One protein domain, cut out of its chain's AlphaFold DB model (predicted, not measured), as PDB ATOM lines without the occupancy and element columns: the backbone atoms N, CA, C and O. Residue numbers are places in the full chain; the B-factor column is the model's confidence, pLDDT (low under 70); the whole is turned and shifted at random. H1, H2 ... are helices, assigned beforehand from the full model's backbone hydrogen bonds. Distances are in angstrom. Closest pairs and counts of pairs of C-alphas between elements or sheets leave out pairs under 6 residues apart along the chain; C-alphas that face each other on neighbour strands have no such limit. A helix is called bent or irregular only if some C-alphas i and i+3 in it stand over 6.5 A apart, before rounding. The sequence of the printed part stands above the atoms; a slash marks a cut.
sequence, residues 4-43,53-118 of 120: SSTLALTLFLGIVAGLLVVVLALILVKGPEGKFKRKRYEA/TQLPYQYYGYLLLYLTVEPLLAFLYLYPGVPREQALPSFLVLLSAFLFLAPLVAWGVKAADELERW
ATOM      1  N   SER A   4      -4.896  24.385  47.639       93.44
ATOM      2  CA  SER A   4      -4.548  22.977  47.853       93.44
ATOM      3  C   SER A   4      -5.742  22.036  47.675       93.44
ATOM      4  O   SER A   4      -5.607  21.001  47.028       93.44
ATOM      5  N   SER A   5      -6.921  22.406  48.187       95.12
ATOM      6  CA  SER A   5      -8.142  21.612  47.999       95.12
ATOM      7  C   SER A   5      -8.602  21.583  46.539       95.12
ATOM      8  O   SER A   5      -9.053  20.542  46.071       95.12
ATOM      9  N   THR A   6      -8.430  22.684  45.801       95.69
ATOM     10  CA  THR A   6      -8.742  22.739  44.367       95.69
ATOM     11  C   THR A   6      -7.816  21.820  43.573       95.69
ATOM     12  O   THR A   6      -8.304  20.992  42.812       95.69
ATOM     13  N   LEU A   7      -6.497  21.896  43.795       96.44
ATOM     14  CA  LEU A   7      -5.520  21.023  43.131       96.44
ATOM     15  C   LEU A   7      -5.776  19.541  43.425       96.44
ATOM     16  O   LEU A   7      -5.792  18.722  42.507       96.44
ATOM     17  N   ALA A   8      -6.015  19.205  44.696       96.94
ATOM     18  CA  ALA A   8      -6.311  17.838  45.107       96.94
ATOM     19  C   ALA A   8      -7.582  17.310  44.429       96.94
ATOM     20  O   ALA A   8      -7.582  16.195  43.910       96.94
ATOM     21  N   LEU A   9      -8.643  18.124  44.378       97.12
ATOM     22  CA  LEU A   9      -9.883  17.750  43.710       97.12
ATOM     23  C   LEU A   9      -9.680  17.561  42.203       97.12
ATOM     24  O   LEU A   9     -10.156  16.572  41.653       97.12
ATOM     25  N   THR A  10      -8.962  18.462  41.529       97.31
ATOM     26  CA  THR A  10      -8.693  18.348  40.089       97.31
ATOM     27  C   THR A  10      -7.902  17.083  39.759       97.31
ATOM     28  O   THR A  10      -8.277  16.355  38.841       97.31
ATOM     29  N   LEU A  11      -6.847  16.780  40.524       97.62
ATOM     30  CA  LEU A  11      -6.063  15.554  40.348       97.62
ATOM     31  C   LEU A  11      -6.913  14.307  40.592       97.62
ATOM     32  O   LEU A  11      -6.894  13.380  39.783       97.62
ATOM     33  N   PHE A  12      -7.694  14.305  41.674       98.06
ATOM     34  CA  PHE A  12      -8.591  13.204  41.998       98.06
ATOM     35  C   PHE A  12      -9.601  12.955  40.875       98.06
ATOM     36  O   PHE A  12      -9.714  11.831  40.394       98.06
ATOM     37  N   LEU A  13     -10.282  14.001  40.400       98.19
ATOM     38  CA  LEU A  13     -11.242  13.891  39.303       98.19
ATOM     39  C   LEU A  13     -10.582  13.402  38.009       98.19
ATOM     40  O   LEU A  13     -11.164  12.560  37.332       98.19
ATOM     41  N   GLY A  14      -9.373  13.869  37.685       98.00
ATOM     42  CA  GLY A  14      -8.627  13.408  36.511       98.00
ATOM     43  C   GLY A  14      -8.292  11.915  36.568       98.00
ATOM     44  O   GLY A  14      -8.527  11.189  35.602       98.00
ATOM     45  N   ILE A  15      -7.815  11.435  37.721       98.25
ATOM     46  CA  ILE A  15      -7.504  10.015  37.939       98.25
ATOM     47  C   ILE A  15      -8.779   9.168  37.885       98.25
ATOM     48  O   ILE A  15      -8.813   8.157  37.184       98.25
ATOM     49  N   VAL A  16      -9.838   9.586  38.585       98.38
ATOM     50  CA  VAL A  16     -11.127   8.878  38.609       98.38
ATOM     51  C   VAL A  16     -11.731   8.806  37.210       98.38
ATOM     52  O   VAL A  16     -12.150   7.732  36.790       98.38
ATOM     53  N   ALA A  17     -11.732   9.909  36.459       98.00
ATOM     54  CA  ALA A  17     -12.230   9.933  35.089       98.00
ATOM     55  C   ALA A  17     -11.434   8.986  34.179       98.00
ATOM     56  O   ALA A  17     -12.034   8.186  33.460       98.00
ATOM     57  N   GLY A  18     -10.097   9.014  34.246       97.62
ATOM     58  CA  GLY A  18      -9.245   8.093  33.490       97.62
ATOM     59  C   GLY A  18      -9.519   6.626  33.835       97.62
ATOM     60  O   GLY A  18      -9.657   5.789  32.943       97.62
ATOM     61  N   LEU A  19      -9.683   6.319  35.123       97.94
ATOM     62  CA  LEU A  19      -9.988   4.968  35.589       97.94
ATOM     63  C   LEU A  19     -11.377   4.505  35.136       97.94
ATOM     64  O   LEU A  19     -11.515   3.376  34.673       97.94
ATOM     65  N   LEU A  20     -12.390   5.375  35.196       97.81
ATOM     66  CA  LEU A  20     -13.731   5.081  34.689       97.81
ATOM     67  C   LEU A  20     -13.713   4.767  33.189       97.81
ATOM     68  O   LEU A  20     -14.363   3.813  32.772       97.81
ATOM     69  N   VAL A  21     -12.936   5.501  32.384       96.56
ATOM     70  CA  VAL A  21     -12.776   5.212  30.946       96.56
ATOM     71  C   VAL A  21     -12.168   3.826  30.725       96.56
ATOM     72  O   VAL A  21     -12.671   3.065  29.900       96.56
ATOM     73  N   VAL A  22     -11.128   3.464  31.481       96.31
ATOM     74  CA  VAL A  22     -10.515   2.128  31.393       96.31
ATOM     75  C   VAL A  22     -11.509   1.039  31.804       96.31
ATOM     76  O   VAL A  22     -11.651   0.047  31.095       96.31
ATOM     77  N   VAL A  23     -12.241   1.228  32.905       96.81
ATOM     78  CA  VAL A  23     -13.263   0.279  33.376       96.81
ATOM     79  C   VAL A  23     -14.367   0.099  32.332       96.81
ATOM     80  O   VAL A  23     -14.707  -1.033  31.993       96.81
ATOM     81  N   LEU A  24     -14.880   1.190  31.757       96.31
ATOM     82  CA  LEU A  24     -15.866   1.134  30.677       96.31
ATOM     83  C   LEU A  24     -15.318   0.383  29.457       96.31
ATOM     84  O   LEU A  24     -15.998  -0.496  28.936       96.31
ATOM     85  N   ALA A  25     -14.079   0.656  29.038       92.06
ATOM     86  CA  ALA A  25     -13.441  -0.041  27.919       92.06
ATOM     87  C   ALA A  25     -13.263  -1.553  28.165       92.06
ATOM     88  O   ALA A  25     -13.234  -2.336  27.214       92.06
ATOM     89  N   LEU A  26     -13.143  -1.978  29.426       92.81
ATOM     90  CA  LEU A  26     -13.039  -3.389  29.798       92.81
ATOM     91  C   LEU A  26     -14.396  -4.105  29.844       92.81
ATOM     92  O   LEU A  26     -14.436  -5.297  29.533       92.81
ATOM     93  N   ILE A  27     -15.472  -3.402  30.219       95.19
ATOM     94  CA  ILE A  27     -16.836  -3.952  30.341       95.19
ATOM     95  C   ILE A  27     -17.575  -3.950  28.996       95.19
ATOM     96  O   ILE A  27     -18.381  -4.841  28.730       95.19
ATOM     97  N   LEU A  28     -17.321  -2.957  28.140       93.88
ATOM     98  CA  LEU A  28     -17.965  -2.855  26.834       93.88
ATOM     99  C   LEU A  28     -17.611  -4.045  25.929       93.88
ATOM    100  O   LEU A  28     -16.514  -4.605  25.976       93.88
ATOM    101  N   VAL A  29     -18.571  -4.419  25.078       83.38
ATOM    102  CA  VAL A  29     -18.445  -5.562  24.167       83.38
ATOM    103  C   VAL A  29     -17.244  -5.365  23.250       83.38
ATOM    104  O   VAL A  29     -17.163  -4.409  22.476       83.38
ATOM    105  N   LYS A  30     -16.310  -6.312  23.311       83.00
ATOM    106  CA  LYS A  30     -15.149  -6.341  22.423       83.00
ATOM    107  C   LYS A  30     -15.585  -6.874  21.061       83.00
ATOM    108  O   LYS A  30     -16.267  -7.893  20.978       83.00
ATOM    109  N   GLY A  31     -15.168  -6.203  19.987       82.31
ATOM    110  CA  GLY A  31     -15.373  -6.706  18.624       82.31
ATOM    111  C   GLY A  31     -14.712  -8.079  18.413       82.31
ATOM    112  O   GLY A  31     -13.834  -8.455  19.197       82.31
ATOM    113  N   PRO A  32     -15.057  -8.802  17.335       85.44
ATOM    114  CA  PRO A  32     -14.643 -10.186  17.119       85.44
ATOM    115  C   PRO A  32     -13.123 -10.371  17.220       85.44
ATOM    116  O   PRO A  32     -12.337  -9.510  16.807       85.44
ATOM    117  N   GLU A  33     -12.711 -11.493  17.805       84.44
ATOM    118  CA  GLU A  33     -11.314 -11.917  17.867       84.44
ATOM    119  C   GLU A  33     -10.920 -12.547  16.526       84.44
ATOM    120  O   GLU A  33     -11.576 -13.465  16.038       84.44
ATOM    121  N   GLY A  34      -9.856 -12.034  15.909       84.12
ATOM    122  CA  GLY A  34      -9.362 -12.501  14.612       84.12
ATOM    123  C   GLY A  34      -7.919 -12.986  14.705       84.12
ATOM    124  O   GLY A  34      -7.137 -12.467  15.501       84.12
ATOM    125  N   LYS A  35      -7.532 -13.931  13.836       84.00
ATOM    126  CA  LYS A  35      -6.185 -14.548  13.813       84.00
ATOM    127  C   LYS A  35      -5.026 -13.540  13.710       84.00
ATOM    128  O   LYS A  35      -3.912 -13.853  14.123       84.00
ATOM    129  N   PHE A  36      -5.281 -12.350  13.163       83.94
ATOM    130  CA  PHE A  36      -4.294 -11.275  13.003       83.94
ATOM    131  C   PHE A  36      -4.470 -10.114  13.991       83.94
ATOM    132  O   PHE A  36      -3.567  -9.299  14.113       83.94
ATOM    133  N   LYS A  37      -5.573 -10.060  14.753       84.81
ATOM    134  CA  LYS A  37      -5.893  -8.938  15.657       84.81
ATOM    135  C   LYS A  37      -4.890  -8.780  16.804       84.81
ATOM    136  O   LYS A  37      -4.734  -7.695  17.347       84.81
ATOM    137  N   ARG A  38      -4.225  -9.880  17.170       85.31
ATOM    138  CA  ARG A  38      -3.220  -9.954  18.244       85.31
ATOM    139  C   ARG A  38      -1.785 -10.062  17.725       85.31
ATOM    140  O   ARG A  38      -0.864 -10.169  18.527       85.31
ATOM    141  N   LYS A  39      -1.591 -10.087  16.404       86.38
ATOM    142  CA  LYS A  39      -0.255 -10.105  15.796       86.38
ATOM    143  C   LYS A  39       0.245  -8.670  15.646       86.38
ATOM    144  O   LYS A  39      -0.558  -7.753  15.494       86.38
ATOM    145  N   ARG A  40       1.567  -8.476  15.693       83.62
ATOM    146  CA  ARG A  40       2.172  -7.164  15.436       83.62
ATOM    147  C   ARG A  40       1.784  -6.691  14.037       83.62
ATOM    148  O   ARG A  40       1.753  -7.494  13.103       83.62
ATOM    149  N   TYR A  41       1.479  -5.404  13.923       84.19
ATOM    150  CA  TYR A  41       1.271  -4.774  12.630       84.19
ATOM    151  C   TYR A  41       2.583  -4.783  11.834       84.19
ATOM    152  O   TYR A  41       3.631  -4.417  12.360       84.19
ATOM    153  N   GLU A  42       2.499  -5.207  10.579       85.25
ATOM    154  CA  GLU A  42       3.585  -5.266   9.596       85.25
ATOM    155  C   GLU A  42       3.025  -4.823   8.233       85.25
ATOM    156  O   GLU A  42       1.816  -4.625   8.088       85.25
ATOM    157  N   ALA A  43       3.871  -4.708   7.206       83.31
ATOM    158  CA  ALA A  43       3.470  -4.347   5.839       83.31
ATOM    159  C   ALA A  43       2.739  -5.491   5.089       83.31
ATOM    160  O   ALA A  43       3.144  -5.903   4.006       83.31
ATOM    161  N   THR A  53      15.744  -4.887  17.936       61.34
ATOM    162  CA  THR A  53      15.639  -4.153  19.207       61.34
ATOM    163  C   THR A  53      16.873  -3.284  19.409       61.34
ATOM    164  O   THR A  53      17.365  -3.114  20.520       61.34
ATOM    165  N   GLN A  54      17.404  -2.722  18.323       62.25
ATOM    166  CA  GLN A  54      18.398  -1.671  18.459       62.25
ATOM    167  C   GLN A  54      17.683  -0.468  19.069       62.25
ATOM    168  O   GLN A  54      16.922   0.230  18.396       62.25
ATOM    169  N   LEU A  55      17.863  -0.287  20.380       61.53
ATOM    170  CA  LEU A  55      17.456   0.929  21.061       61.53
ATOM    171  C   LEU A  55      18.125   2.080  20.301       61.53
ATOM    172  O   LEU A  55      19.351   2.050  20.150       61.53
ATOM    173  N   PRO A  56      17.373   3.073  19.804       62.50
ATOM    174  CA  PRO A  56      17.987   4.210  19.155       62.50
ATOM    175  C   PRO A  56      18.731   5.012  20.229       62.50
ATOM    176  O   PRO A  56      18.179   5.913  20.857       62.50
ATOM    177  N   TYR A  57      20.023   4.718  20.403       65.12
ATOM    178  CA  TYR A  57      20.968   5.563  21.143       65.12
ATOM    179  C   TYR A  57      21.061   6.979  20.545       65.12
ATOM    180  O   TYR A  57      21.658   7.865  21.147       65.12
ATOM    181  N   GLN A  58      20.402   7.211  19.405       69.00
ATOM    182  CA  GLN A  58      20.139   8.504  18.778       69.00
ATOM    183  C   GLN A  58      19.602   9.545  19.774       69.00
ATOM    184  O   GLN A  58      20.003  10.703  19.724       69.00
ATOM    185  N   TYR A  59      18.752   9.147  20.729       80.50
ATOM    186  CA  TYR A  59      18.205  10.079  21.724       80.50
ATOM    187  C   TYR A  59      19.114  10.316  22.929       80.50
ATOM    188  O   TYR A  59      18.828  11.188  23.743       80.50
ATOM    189  N   TYR A  60      20.214   9.577  23.059       85.00
ATOM    190  CA  TYR A  60      21.045   9.632  24.256       85.00
ATOM    191  C   TYR A  60      21.718  11.001  24.433       85.00
ATOM    192  O   TYR A  60      21.641  11.579  25.514       85.00
ATOM    193  N   GLY A  61      22.292  11.565  23.363       88.00
ATOM    194  CA  GLY A  61      22.864  12.918  23.389       88.00
ATOM    195  C   GLY A  61      21.825  13.985  23.756       88.00
ATOM    196  O   GLY A  61      22.078  14.834  24.605       88.00
ATOM    197  N   TYR A  62      20.613  13.885  23.201       89.88
ATOM    198  CA  TYR A  62      19.509  14.796  23.521       89.88
ATOM    199  C   TYR A  62      19.016  14.658  24.965       89.88
ATOM    200  O   TYR A  62      18.745  15.666  25.614       89.88
ATOM    201  N   LEU A  63      18.935  13.434  25.490       91.31
ATOM    202  CA  LEU A  63      18.574  13.175  26.886       91.31
ATOM    203  C   LEU A  63      19.603  13.770  27.846       91.31
ATOM    204  O   LEU A  63      19.227  14.400  28.830       91.31
ATOM    205  N   LEU A  64      20.892  13.619  27.543       91.88
ATOM    206  CA  LEU A  64      21.966  14.225  28.324       91.88
ATOM    207  C   LEU A  64      21.866  15.748  28.331       91.88
ATOM    208  O   LEU A  64      21.945  16.353  29.396       91.88
ATOM    209  N   LEU A  65      21.653  16.364  27.166       94.31
ATOM    210  CA  LEU A  65      21.461  17.811  27.062       94.31
ATOM    211  C   LEU A  65      20.260  18.277  27.886       94.31
ATOM    212  O   LEU A  65      20.389  19.216  28.669       94.31
ATOM    213  N   TYR A  66      19.124  17.593  27.749       95.25
ATOM    214  CA  TYR A  66      17.906  17.908  28.486       95.25
ATOM    215  C   TYR A  66      18.129  17.837  30.000       95.25
ATOM    216  O   TYR A  66      17.936  18.837  30.686       95.25
ATOM    217  N   LEU A  67      18.623  16.704  30.506       95.06
ATOM    218  CA  LEU A  67      18.844  16.485  31.941       95.06
ATOM    219  C   LEU A  67      19.902  17.423  32.534       95.06
ATOM    220  O   LEU A  67      19.847  17.756  33.714       95.06
ATOM    221  N   THR A  68      20.869  17.857  31.725       95.62
ATOM    222  CA  THR A  68      21.909  18.795  32.162       95.62
ATOM    223  C   THR A  68      21.366  20.219  32.270       95.62
ATOM    224  O   THR A  68      21.694  20.942  33.209       95.62
ATOM    225  N   VAL A  69      20.537  20.647  31.316       95.88
ATOM    226  CA  VAL A  69      20.045  22.031  31.242       95.88
ATOM    227  C   VAL A  69      18.791  22.250  32.094       95.88
ATOM    228  O   VAL A  69      18.612  23.338  32.639       95.88
ATOM    229  N   GLU A  70      17.945  21.233  32.261       97.00
ATOM    230  CA  GLU A  70      16.708  21.293  33.053       97.00
ATOM    231  C   GLU A  70      16.876  21.925  34.451       97.00
ATOM    232  O   GLU A  70      16.153  22.885  34.744       97.00
ATOM    233  N   PRO A  71      17.822  21.494  35.312       94.44
ATOM    234  CA  PRO A  71      17.968  22.092  36.638       94.44
ATOM    235  C   PRO A  71      18.325  23.580  36.569       94.44
ATOM    236  O   PRO A  71      17.842  24.363  37.385       94.44
ATOM    237  N   LEU A  72      19.111  24.008  35.574       95.94
ATOM    238  CA  LEU A  72      19.461  25.418  35.388       95.94
ATOM    239  C   LEU A  72      18.232  26.261  35.035       95.94
ATOM    240  O   LEU A  72      18.083  27.370  35.546       95.94
ATOM    241  N   LEU A  73      17.331  25.724  34.208       96.62
ATOM    242  CA  LEU A  73      16.062  26.376  33.884       96.62
ATOM    243  C   LEU A  73      15.145  26.463  35.106       96.62
ATOM    244  O   LEU A  73      14.516  27.499  35.315       96.62
ATOM    245  N   ALA A  74      15.103  25.421  35.940       95.69
ATOM    246  CA  ALA A  74      14.352  25.447  37.193       95.69
ATOM    247  C   ALA A  74      14.881  26.533  38.149       95.69
ATOM    248  O   ALA A  74      14.097  27.308  38.697       95.69
ATOM    249  N   PHE A  75      16.204  26.662  38.298       94.62
ATOM    250  CA  PHE A  75      16.798  27.753  39.076       94.62
ATOM    251  C   PHE A  75      16.495  29.127  38.475       94.62
ATOM    252  O   PHE A  75      16.145  30.048  39.210       94.62
ATOM    253  N   LEU A  76      16.586  29.268  37.150       95.56
ATOM    254  CA  LEU A  76      16.279  30.522  36.461       95.56
ATOM    255  C   LEU A  76      14.812  30.934  36.654       95.56
ATOM    256  O   LEU A  76      14.529  32.113  36.850       95.56
ATOM    257  N   TYR A  77      13.891  29.968  36.652       96.69
ATOM    258  CA  TYR A  77      12.472  30.191  36.928       96.69
ATOM    259  C   TYR A  77      12.222  30.693  38.358       96.69
ATOM    260  O   TYR A  77      11.374  31.560  38.566       96.69
ATOM    261  N   LEU A  78      12.967  30.181  39.341       95.44
ATOM    262  CA  LEU A  78      12.834  30.573  40.749       95.44
ATOM    263  C   LEU A  78      13.563  31.882  41.090       95.44
ATOM    264  O   LEU A  78      13.187  32.558  42.046       95.44
ATOM    265  N   TYR A  79      14.583  32.256  40.313       95.75
ATOM    266  CA  TYR A  79      15.451  33.405  40.580       95.75
ATOM    267  C   TYR A  79      14.713  34.741  40.821       95.75
ATOM    268  O   TYR A  79      15.092  35.455  41.749       95.75
ATOM    269  N   PRO A  80      13.628  35.094  40.098       95.19
ATOM    270  CA  PRO A  80      12.871  36.319  40.372       95.19
ATOM    271  C   PRO A  80      12.248  36.388  41.775       95.19
ATOM    272  O   PRO A  80      11.943  37.479  42.250       95.19
ATOM    273  N   GLY A  81      12.043  35.243  42.436       95.50
ATOM    274  CA  GLY A  81      11.526  35.165  43.803       95.50
ATOM    275  C   GLY A  81      12.585  35.359  44.893       95.50
ATOM    276  O   GLY A  81      12.245  35.340  46.074       95.50
ATOM    277  N   VAL A  82      13.861  35.521  44.528       96.06
ATOM    278  CA  VAL A  82      14.968  35.653  45.484       96.06
ATOM    279  C   VAL A  82      14.970  37.056  46.118       96.06
ATOM    280  O   VAL A  82      14.867  38.053  45.395       96.06
ATOM    281  N   PRO A  83      15.119  37.175  47.454       96.75
ATOM    282  CA  PRO A  83      15.264  38.470  48.121       96.75
ATOM    283  C   PRO A  83      16.448  39.273  47.574       96.75
ATOM    284  O   PRO A  83      17.479  38.708  47.205       96.75
ATOM    285  N   ARG A  84      16.344  40.607  47.545       95.19
ATOM    286  CA  ARG A  84      17.365  41.465  46.908       95.19
ATOM    287  C   ARG A  84      18.754  41.283  47.519       95.19
ATOM    288  O   ARG A  84      19.738  41.270  46.786       95.19
ATOM    289  N   GLU A  85      18.829  41.093  48.830       96.50
ATOM    290  CA  GLU A  85      20.062  40.824  49.574       96.50
ATOM    291  C   GLU A  85      20.747  39.503  49.179       96.50
ATOM    292  O   GLU A  85      21.956  39.361  49.351       96.50
ATOM    293  N   GLN A  86      20.001  38.552  48.609       96.44
ATOM    294  CA  GLN A  86      20.501  37.249  48.165       96.44
ATOM    295  C   GLN A  86      20.643  37.144  46.644       96.44
ATOM    296  O   GLN A  86      21.238  36.184  46.164       96.44
ATOM    297  N   ALA A  87      20.175  38.135  45.878       95.38
ATOM    298  CA  ALA A  87      20.172  38.084  44.417       95.38
ATOM    299  C   ALA A  87      21.572  37.825  43.835       95.38
ATOM    300  O   ALA A  87      21.752  36.906  43.039       95.38
ATOM    301  N   LEU A  88      22.587  38.576  44.282       96.44
ATOM    302  CA  LEU A  88      23.959  38.395  43.803       96.44
ATOM    303  C   LEU A  88      24.551  37.027  44.214       96.44
ATOM    304  O   LEU A  88      25.007  36.312  43.322       96.44
ATOM    305  N   PRO A  89      24.514  36.602  45.495       96.81
ATOM    306  CA  PRO A  89      24.921  35.248  45.878       96.81
ATOM    307  C   PRO A  89      24.217  34.137  45.083       96.81
ATOM    308  O   PRO A  89      24.879  33.234  44.577       96.81
ATOM    309  N   SER A  90      22.893  34.211  44.915       95.81
ATOM    310  CA  SER A  90      22.120  33.218  44.160       95.81
ATOM    311  C   SER A  90      22.481  33.204  42.676       95.81
ATOM    312  O   SER A  90      22.568  32.132  42.077       95.81
ATOM    313  N   PHE A  91      22.752  34.370  42.083       96.31
ATOM    314  CA  PHE A  91      23.242  34.461  40.710       96.31
ATOM    315  C   PHE A  91      24.620  33.816  40.555       96.31
ATOM    316  O   PHE A  91      24.847  33.081  39.597       96.31
ATOM    317  N   LEU A  92      25.531  34.036  41.508       97.44
ATOM    318  CA  LEU A  92      26.855  33.412  41.496       97.44
ATOM    319  C   LEU A  92      26.767  31.886  41.616       97.44
ATOM    320  O   LEU A  92      27.500  31.183  40.924       97.44
ATOM    321  N   VAL A  93      25.839  31.365  42.425       96.12
ATOM    322  CA  VAL A  93      25.565  29.921  42.494       96.12
ATOM    323  C   VAL A  93      25.059  29.406  41.148       96.12
ATOM    324  O   VAL A  93      25.615  28.437  40.633       96.12
ATOM    325  N   LEU A  94      24.075  30.070  40.533       96.06
ATOM    326  CA  LEU A  94      23.565  29.693  39.211       96.06
ATOM    327  C   LEU A  94      24.675  29.699  38.150       96.06
ATOM    328  O   LEU A  94      24.798  28.750  37.378       96.06
ATOM    329  N   LEU A  95      25.516  30.735  38.142       97.06
ATOM    330  CA  LEU A  95      26.653  30.840  37.235       97.06
ATOM    331  C   LEU A  95      27.662  29.710  37.474       97.06
ATOM    332  O   LEU A  95      28.126  29.095  36.518       97.06
ATOM    333  N   SER A  96      27.974  29.398  38.733       96.94
ATOM    334  CA  SER A  96      28.886  28.300  39.070       96.94
ATOM    335  C   SER A  96      28.338  26.939  38.634       96.94
ATOM    336  O   SER A  96      29.080  26.141  38.064       96.94
ATOM    337  N   ALA A  97      27.034  26.700  38.809       95.81
ATOM    338  CA  ALA A  97      26.368  25.489  38.348       95.81
ATOM    339  C   ALA A  97      26.381  25.395  36.816       95.81
ATOM    340  O   ALA A  97      26.701  24.342  36.272       95.81
ATOM    341  N   PHE A  98      26.110  26.499  36.113       96.50
ATOM    342  CA  PHE A  98      26.208  26.550  34.655       96.50
ATOM    343  C   PHE A  98      27.625  26.224  34.174       96.50
ATOM    344  O   PHE A  98      27.791  25.370  33.309       96.50
ATOM    345  N   LEU A  99      28.651  26.849  34.759       97.31
ATOM    346  CA  LEU A  99      30.046  26.596  34.395       97.31
ATOM    347  C   LEU A  99      30.468  25.153  34.690       97.31
ATOM    348  O   LEU A  99      31.184  24.553  33.891       97.31
ATOM    349  N   PHE A 100      30.001  24.579  35.801       96.69
ATOM    350  CA  PHE A 100      30.251  23.181  36.149       96.69
ATOM    351  C   PHE A 100      29.602  22.207  35.156       96.69
ATOM    352  O   PHE A 100      30.199  21.191  34.806       96.69
ATOM    353  N   LEU A 101      28.398  22.523  34.673       96.56
ATOM    354  CA  LEU A 101      27.647  21.692  33.730       96.56
ATOM    355  C   LEU A 101      28.020  21.944  32.259       96.56
ATOM    356  O   LEU A 101      27.748  21.100  31.407       96.56
ATOM    357  N   ALA A 102      28.681  23.058  31.939       95.81
ATOM    358  CA  ALA A 102      29.052  23.426  30.574       95.81
ATOM    359  C   ALA A 102      29.864  22.347  29.819       95.81
ATOM    360  O   ALA A 102      29.545  22.097  28.653       95.81
ATOM    361  N   PRO A 103      30.843  21.641  30.428       95.94
ATOM    362  CA  PRO A 103      31.538  20.539  29.759       95.94
ATOM    363  C   PRO A 103      30.600  19.387  29.383       95.94
ATOM    364  O   PRO A 103      30.764  18.775  28.327       95.94
ATOM    365  N   LEU A 104      29.596  19.110  30.220       95.06
ATOM    366  CA  LEU A 104      28.614  18.059  29.970       95.06
ATOM    367  C   LEU A 104      27.665  18.447  28.833       95.06
ATOM    368  O   LEU A 104      27.361  17.611  27.985       95.06
ATOM    369  N   VAL A 105      27.274  19.724  28.751       95.25
ATOM    370  CA  VAL A 105      26.530  20.260  27.601       95.25
ATOM    371  C   VAL A 105      27.358  20.138  26.323       95.25
ATOM    372  O   VAL A 105      26.870  19.605  25.329       95.25
ATOM    373  N   ALA A 106      28.623  20.563  26.342       95.00
ATOM    374  CA  ALA A 106      29.506  20.467  25.180       95.00
ATOM    375  C   ALA A 106      29.662  19.015  24.696       95.00
ATOM    376  O   ALA A 106      29.594  18.738  23.496       95.00
ATOM    377  N   TRP A 107      29.808  18.071  25.630       93.44
ATOM    378  CA  TRP A 107      29.855  16.651  25.302       93.44
ATOM    379  C   TRP A 107      28.516  16.120  24.775       93.44
ATOM    380  O   TRP A 107      28.506  15.382  23.793       93.44
ATOM    381  N   GLY A 108      27.392  16.527  25.372       92.19
ATOM    382  CA  GLY A 108      26.050  16.166  24.918       92.19
ATOM    383  C   GLY A 108      25.767  16.624  23.485       92.19
ATOM    384  O   GLY A 108      25.223  15.846  22.704       92.19
ATOM    385  N   VAL A 109      26.208  17.832  23.110       92.06
ATOM    386  CA  VAL A 109      26.111  18.344  21.731       92.06
ATOM    387  C   VAL A 109      26.923  17.466  20.786       92.06
ATOM    388  O   VAL A 109      26.394  17.011  19.779       92.06
ATOM    389  N   LYS A 110      28.180  17.164  21.130       91.25
ATOM    390  CA  LYS A 110      29.026  16.294  20.303       91.25
ATOM    391  C   LYS A 110      28.414  14.898  20.138       91.25
ATOM    392  O   LYS A 110      28.366  14.371  19.033       91.25
ATOM    393  N   ALA A 111      27.911  14.308  21.221       88.19
ATOM    394  CA  ALA A 111      27.265  12.999  21.188       88.19
ATOM    395  C   ALA A 111      25.974  13.000  20.348       88.19
ATOM    396  O   ALA A 111      25.663  11.999  19.704       88.19
ATOM    397  N   ALA A 112      25.240  14.117  20.343       87.00
ATOM    398  CA  ALA A 112      24.074  14.324  19.490       87.00
ATOM    399  C   ALA A 112      24.434  14.612  18.018       87.00
ATOM    400  O   ALA A 112      23.556  14.538  17.174       87.00
ATOM    401  N   ASP A 113      25.684  14.926  17.684       85.06
ATOM    402  CA  ASP A 113      26.102  15.203  16.299       85.06
ATOM    403  C   ASP A 113      26.791  13.994  15.632       85.06
ATOM    404  O   ASP A 113      26.900  13.906  14.410       85.06
ATOM    405  N   GLU A 114      27.229  13.001  16.418       82.62
ATOM    406  CA  GLU A 114      27.884  11.783  15.922       82.62
ATOM    407  C   GLU A 114      26.892  10.815  15.241       82.62
ATOM    408  O   GLU A 114      26.586   9.744  15.769       82.62
ATOM    409  N   LEU A 115      26.445  11.161  14.025       69.69
ATOM    410  CA  LEU A 115      25.550  10.376  13.155       69.69
ATOM    411  C   LEU A 115      26.033   8.938  12.893       69.69
ATOM    412  O   LEU A 115      25.240   8.059  12.560       69.69
ATOM    413  N   GLU A 116      27.329   8.666  13.023       69.62
ATOM    414  CA  GLU A 116      27.876   7.312  12.867       69.62
ATOM    415  C   GLU A 116      27.396   6.365  13.974       69.62
ATOM    416  O   GLU A 116      27.127   5.199  13.698       69.62
ATOM    417  N   ARG A 117      27.143   6.870  15.192       62.19
ATOM    418  CA  ARG A 117      26.488   6.093  16.262       62.19
ATOM    419  C   ARG A 117      24.999   5.851  16.002       62.19
ATOM    420  O   ARG A 117      24.347   5.144  16.766       62.19
ATOM    421  N   TRP A 118      24.444   6.482  14.966       65.00
ATOM    422  CA  TRP A 118      23.017   6.459  14.655       65.00
ATOM    423  C   TRP A 118      22.676   5.397  13.620       65.00
ATOM    424  O   TRP A 118      21.502   5.055  13.468       65.00
TER     425      TRP A 118
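This is residues 4 to 43 and 53 to 118 of the 120 residues of the protein "Putative NADH dehydrogenase I chain A" of Thermofilum pendens (strain DSM 2475 / Hrk 5) (UniProt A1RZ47). Two long helices, H3 and H2, lie side by side as a helical hairpin, with the tiny H4 folding back on H2 at the end away from the turn; a third long helix, H1, sticks out free of this body with the rest of residues 4 to 43. The printed part has 106 residues with four named helices, H1 to H4 in chain order, and no named strand; the class is all helix. It is extended, with a radius of gyration of the C-alphas of 24.0 A, and flat, spanning 68 by 52 by 13 A.

H3, residues 84 to 113, and H2, residues 57 to 81, form a helical hairpin over a tight link. They touch, closest at the C-alphas of Gly 61 and Ala 112, 4.3 A apart, and run opposite ways at a shallow tilt of 10 degrees. H3 has a kink of 39 degrees near residue 102, and H2 one of 28 degrees near residue 69. Both are irregular: C-alphas 85 and 88 are 7.4 A apart, C-alphas 77 and 80 7.0 A. H4, residues 115 to 118, touches H2 at residues 57 to 58 alone, with the closest C-alphas, of Gln 58 and Trp 118, 5.4 A apart. H3 and H4 meet only through their tight link. H1, residues 4 to 27, is apart from H2, H3 and H4. Every O i to N i+4 pair is within hydrogen-bond range in H1, 22 of 26 in H3 and 15 of 21 in H2; H4 is too short for such a pair.

H3 is 41.3 A long, H2 38.5 A and H1 34.4 A. C-alpha 84 begins H3 at (17.365, 41.465, 46.908), C-alpha 4 begins H1 at (-4.548, 22.977, 47.853), and C-alpha 118 ends H4 at (23.017, 6.459, 14.655).

The farthest C-alphas, of Lys 35 and Glu 85, are 70.9 A apart. Residues 44 to 52 are not printed; C-alphas 43 and 53 are 18.1 A apart across this cut. Residues 28 to 43 hold no named element. The pLDDT is under 70 at residues 53 to 58 and 115 to 118.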